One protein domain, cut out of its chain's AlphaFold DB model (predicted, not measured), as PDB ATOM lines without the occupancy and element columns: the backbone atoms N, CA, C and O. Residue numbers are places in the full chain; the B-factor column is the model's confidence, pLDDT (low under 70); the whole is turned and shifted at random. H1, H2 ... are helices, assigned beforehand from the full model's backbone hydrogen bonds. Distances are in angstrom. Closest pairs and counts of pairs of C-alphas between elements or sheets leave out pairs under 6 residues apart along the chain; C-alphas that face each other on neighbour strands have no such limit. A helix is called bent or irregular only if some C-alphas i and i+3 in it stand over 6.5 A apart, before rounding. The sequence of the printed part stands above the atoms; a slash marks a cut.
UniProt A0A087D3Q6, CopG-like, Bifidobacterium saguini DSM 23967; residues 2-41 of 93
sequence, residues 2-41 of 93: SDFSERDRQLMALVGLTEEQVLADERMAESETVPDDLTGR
ATOM      1  N   SER A   2      94.650 100.172 116.001       60.12
ATOM      2  CA  SER A   2      93.666  99.973 117.066       60.12
ATOM      3  C   SER A   2      93.963 100.990 118.165       60.12
ATOM      4  O   SER A   2      95.113 101.114 118.580       60.12
ATOM      5  N   ASP A   3      92.971 101.787 118.546       79.50
ATOM      6  CA  ASP A   3      93.140 102.823 119.561       79.50
ATOM      7  C   ASP A   3      92.839 102.181 120.922       79.50
ATOM      8  O   ASP A   3      91.707 101.758 121.169       79.50
ATOM      9  N   PHE A   4      93.856 102.023 121.776       83.44
ATOM     10  CA  PHE A   4      93.692 101.377 123.082       83.44
ATOM     11  C   PHE A   4      92.691 102.155 123.941       83.44
ATOM     12  O   PHE A   4      92.839 103.364 124.166       83.44
ATOM     13  N   SER A   5      91.679 101.462 124.467       91.12
ATOM     14  CA  SER A   5      90.726 102.078 125.386       91.12
ATOM     15  C   SER A   5      91.379 102.364 126.743       91.12
ATOM     16  O   SER A   5      92.416 101.806 127.104       91.12
ATOM     17  N   GLU A   6      90.754 103.221 127.552       89.25
ATOM     18  CA  GLU A   6      91.224 103.495 128.917       89.25
ATOM     19  C   GLU A   6      91.281 102.220 129.778       89.25
ATOM     20  O   GLU A   6      92.190 102.047 130.589       89.25
ATOM     21  N   ARG A   7      90.358 101.282 129.537       90.75
ATOM     22  CA  ARG A   7      90.354  99.965 130.177       90.75
ATOM     23  C   ARG A   7      91.554  99.120 129.753       90.75
ATOM     24  O   ARG A   7      92.141  98.456 130.603       90.75
ATOM     25  N   ASP A   8      91.931  99.155 128.479       88.88
ATOM     26  CA  ASP A   8      93.076  98.389 127.976       88.88
ATOM     27  C   ASP A   8      94.375  98.911 128.587       88.88
ATOM     28  O   ASP A   8      95.196  98.124 129.052       88.88
ATOM     29  N   ARG A   9      94.521 100.238 128.705       90.00
ATOM     30  CA  ARG A   9      95.671 100.852 129.390       90.00
ATOM     31  C   ARG A   9      95.762 100.448 130.857       90.00
ATOM     32  O   ARG A   9      96.853 100.162 131.344       90.00
ATOM     33  N   GLN A  10      94.629 100.381 131.557       91.81
ATOM     34  CA  GLN A  10      94.592  99.894 132.938       91.81
ATOM     35  C   GLN A  10      94.999  98.417 133.028       91.81
ATOM     36  O   GLN A  10      95.780  98.057 133.906       91.81
ATOM     37  N   LEU A  11      94.519  97.568 132.114       90.25
ATOM     38  CA  LEU A  11      94.895  96.153 132.065       90.25
ATOM     39  C   LEU A  11      96.388  95.967 131.777       90.25
ATOM     40  O   LEU A  11      97.041  95.209 132.489       90.25
ATOM     41  N   MET A  12      96.937  96.692 130.802       90.25
ATOM     42  CA  MET A  12      98.367  96.667 130.477       90.25
ATOM     43  C   MET A  12      99.225  97.101 131.671       90.25
ATOM     44  O   MET A  12     100.192  96.421 132.011       90.25
ATOM     45  N   ALA A  13      98.826  98.164 132.375       90.75
ATOM     46  CA  ALA A  13      99.527  98.629 133.572       90.75
ATOM     47  C   ALA A  13      99.530  97.588 134.708       90.75
ATOM     48  O   ALA A  13     100.528  97.469 135.416       90.75
ATOM     49  N   LEU A  14      98.452  96.808 134.869       91.69
ATOM     50  CA  LEU A  14      98.369  95.757 135.894       91.69
ATOM     51  C   LEU A  14      99.381  94.627 135.677       91.69
ATOM     52  O   LEU A  14      99.863  94.049 136.649       91.69
ATOM     53  N   VAL A  15      99.692  94.309 134.420       87.44
ATOM     54  CA  VAL A  15     100.647  93.249 134.054       87.44
ATOM     55  C   VAL A  15     102.030  93.788 133.674       87.44
ATOM     56  O   VAL A  15     102.926  93.006 133.372       87.44
ATOM     57  N   GLY A  16     102.224  95.111 133.725       90.62
ATOM     58  CA  GLY A  16     103.496  95.768 133.421       90.62
ATOM     59  C   GLY A  16     103.858  95.794 131.934       90.62
ATOM     60  O   GLY A  16     105.043  95.800 131.611       90.62
ATOM     61  N   LEU A  17     102.864  95.796 131.042       90.06
ATOM     62  CA  LEU A  17     103.058  95.849 129.590       90.06
ATOM     63  C   LEU A  17     102.918  97.275 129.049       90.06
ATOM     64  O   LEU A  17     102.127  98.074 129.555       90.06
ATOM     65  N   THR A  18     103.668  97.584 127.993       91.12
ATOM     66  CA  THR A  18     103.529  98.834 127.234       91.12
ATOM     67  C   THR A  18     102.685  98.635 125.976       91.12
ATOM     68  O   THR A  18     102.605  97.533 125.434       91.12
ATOM     69  N   GLU A  19     102.091  99.718 125.466       88.56
ATOM     70  CA  GLU A  19     101.339  99.692 124.198       88.56
ATOM     71  C   GLU A  19     102.208  99.176 123.035       88.56
ATOM     72  O   GLU A  19     101.755  98.396 122.204       88.56
ATOM     73  N   GLU A  20     103.489  99.554 123.005       88.50
ATOM     74  CA  GLU A  20     104.451  99.118 121.987       88.50
ATOM     75  C   GLU A  20     104.709  97.607 122.026       88.50
ATOM     76  O   GLU A  20     104.809  96.979 120.970       88.50
ATOM     77  N   GLN A  21     104.797  97.025 123.229       85.00
ATOM     78  CA  GLN A  21     104.954  95.582 123.418       85.00
ATOM     79  C   GLN A  21     103.708  94.838 122.948       85.00
ATOM     80  O   GLN A  21     103.823  93.906 122.161       85.00
ATOM     81  N   VAL A  22     102.519  95.308 123.331       87.19
ATOM     82  CA  VAL A  22     101.258  94.677 122.918       87.19
ATOM     83  C   VAL A  22     101.078  94.718 121.400       87.19
ATOM     84  O   VAL A  22     100.705  93.713 120.809       87.19
ATOM     85  N   LEU A  23     101.420  95.830 120.741       88.50
ATOM     86  CA  LEU A  23     101.375  95.925 119.275       88.50
ATOM     87  C   LEU A  23     102.446  95.065 118.581       88.50
ATOM     88  O   LEU A  23     102.298  94.701 117.413       88.50
ATOM     89  N   ALA A  24     103.583  94.803 119.230       85.44
ATOM     90  CA  ALA A  24     104.591  93.883 118.707       85.44
ATOM     91  C   ALA A  24     104.121  92.426 118.831       85.44
ATOM     92  O   ALA A  24     104.226  91.680 117.858       85.44
ATOM     93  N   ASP A  25     103.543  92.070 119.975       82.44
ATOM     94  CA  ASP A  25     103.009  90.739 120.252       82.44
ATOM     95  C   ASP A  25     101.781  90.427 119.385       82.44
ATOM     96  O   ASP A  25     101.699  89.336 118.831       82.44
ATOM     97  N   GLU A  26     100.873  91.389 119.185       84.69
ATOM     98  CA  GLU A  26      99.730  91.276 118.263       84.69
ATOM     99  C   GLU A  26     100.211  90.973 116.839       84.69
ATOM    100  O   GLU A  26      99.793  89.992 116.233       84.69
ATOM    101  N   ARG A  27     101.176  91.751 116.328       84.31
ATOM    102  CA  ARG A  27     101.748  91.520 114.992       84.31
ATOM    103  C   ARG A  27     102.449  90.173 114.867       84.31
ATOM    104  O   ARG A  27     102.483  89.621 113.771       84.31
ATOM    105  N   MET A  28     103.052  89.685 115.948       80.75
ATOM    106  CA  MET A  28     103.691  88.375 115.973       80.75
ATOM    107  C   MET A  28     102.639  87.262 115.964       80.75
ATOM    108  O   MET A  28     102.742  86.368 115.136       80.75
ATOM    109  N   ALA A  29     101.606  87.364 116.803       79.56
ATOM    110  CA  ALA A  29     100.513  86.395 116.913       79.56
ATOM    111  C   ALA A  29      99.618  86.322 115.664       79.56
ATOM    112  O   ALA A  29      99.038  85.283 115.363       79.56
ATOM    113  N   GLU A  30      99.469  87.430 114.936       79.62
ATOM    114  CA  GLU A  30      98.729  87.471 113.668       79.62
ATOM    115  C   GLU A  30      99.579  87.029 112.465       79.62
ATOM    116  O   GLU A  30      99.066  86.886 111.350       79.62
ATOM    117  N   SER A  31     100.888  86.838 112.646       75.81
ATOM    118  CA  SER A  31     101.783  86.483 111.553       75.81
ATOM    119  C   SER A  31     101.711  84.992 111.238       75.81
ATOM    120  O   SER A  31     102.233  84.159 111.962       75.81
ATOM    121  N   GLU A  32     101.186  84.641 110.065       72.81
ATOM    122  CA  GLU A  32     101.230  83.250 109.582       72.81
ATOM    123  C   GLU A  32     102.645  82.787 109.171       72.81
ATOM    124  O   GLU A  32     102.856  81.618 108.841       72.81
ATOM    125  N   THR A  33     103.623  83.696 109.129       72.81
ATOM    126  CA  THR A  33     104.982  83.430 108.626       72.81
ATOM    127  C   THR A  33     106.059  83.513 109.699       72.81
ATOM    128  O   THR A  33     107.153  82.977 109.499       72.81
ATOM    129  N   VAL A  34     105.771  84.161 110.827       70.25
ATOM    130  CA  VAL A  34     106.661  84.238 111.983       70.25
ATOM    131  C   VAL A  34     106.115  83.293 113.045       70.25
ATOM    132  O   VAL A  34     104.961  83.435 113.424       70.25
ATOM    133  N   PRO A  35     106.908  82.326 113.538       64.69
ATOM    134  CA  PRO A  35     106.473  81.486 114.640       64.69
ATOM    135  C   PRO A  35     106.249  82.352 115.881       64.69
ATOM    136  O   PRO A  35     107.209  82.841 116.480       64.69
ATOM    137  N   ASP A  36     104.993  82.541 116.262       63.38
ATOM    138  CA  ASP A  36     104.644  82.893 117.623       63.38
ATOM    139  C   ASP A  36     104.720  81.598 118.449       63.38
ATOM    140  O   ASP A  36     104.121  80.576 118.121       63.38
ATOM    141  N   ASP A  37     105.511  81.563 119.517       64.19
ATOM    142  CA  ASP A  37     105.570  80.376 120.385       64.19
ATOM    143  C   ASP A  37     104.261  80.190 121.203       64.19
ATOM    144  O   ASP A  37     104.231  79.422 122.170       64.19
ATOM    145  N   LEU A  38     103.160  80.877 120.842       68.25
ATOM    146  CA  LEU A  38     101.852  80.769 121.505       68.25
ATOM    147  C   LEU A  38     101.197  79.432 121.166       68.25
ATOM    148  O   LEU A  38     100.556  78.810 122.018       68.25
ATOM    149  N   THR A  39     101.418  78.948 119.943       58.97
ATOM    150  CA  THR A  39     101.126  77.568 119.552       58.97
ATOM    151  C   THR A  39     102.411  76.744 119.620       58.97
ATOM    152  O   THR A  39     103.071  76.467 118.621       58.97
ATOM    153  N   GLY A  40     102.814  76.372 120.841       53.44
ATOM    154  CA  GLY A  40     104.045  75.612 121.067       53.44
ATOM    155  C   GLY A  40     104.183  74.408 120.123       53.44
ATOM    156  O   GLY A  40     103.191  73.785 119.734       53.44
ATOM    157  N   ARG A  41     105.426  74.060 119.758       54.16
ATOM    158  CA  ARG A  41     105.722  72.913 118.883       54.16
ATOM    159  C   ARG A  41     104.967  71.682 119.377       54.16
ATOM    160  O   ARG A  41     105.253  71.145 120.447       54.16
TER     161      ARG A  41
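AT A GLANCE: This is residues 2 to 41 of the 93 residues of the protein "CopG-like" of Bifidobacterium saguini DSM 23967 (UniProt A0A087D3Q6). Two short helices, H1 and H2, stand at nearly a right angle in an open, loose arrangement: after a tight link, H2 begins beside H1 and runs away from it. Residues 30 to 41, with no named element, make a tail beyond the far end of H2, and residues 30 to 35 of it stick out free. The printed part has 40 residues, with two named helices in the order H1, H2 and no named strand; the class is all helix, with 21 residues in the helices. The whole is loose, with a radius of gyration of the C-alphas of 11.9 A, and elongated, spanning 33 by 19 by 13 A.

HOW THE PARTS SIT: H1, residues 6 to 15, and H2, residues 19 to 29, are close but not clearly touching, with 2 pairs of C-alphas within 8 A. Their closest C-alphas are those of Met 12 and Glu 19, 7.6 A apart. Their lines are about perpendicular, at 83 degrees, and their centres are 14.5 A apart. In H1 and H2 every O i to N i+4 pair is within hydrogen-bond range.

IN THESE COORDINATES: H1 runs from Glu 6, with its C-alpha at (91.224, 103.495, 128.917), to Val 15, 14.8 A from first to last C-alpha. A tight link of 3 residues follows. H2 runs from Glu 19, with its C-alpha at (101.339, 99.692, 124.198), to Ala 29, with its C-alpha at (100.513, 86.395, 116.913), a length of 15.2 A. Neither helix is bent or irregular.

THE WHOLE: The two C-alphas farthest apart are those of Glu 6 and Arg 41, at 35.3 A. The printed part has no cut, and its one link between named elements is tight. The mean pLDDT of the printed part is 80.5; residue 2 and residues 35 to 41 are under 70.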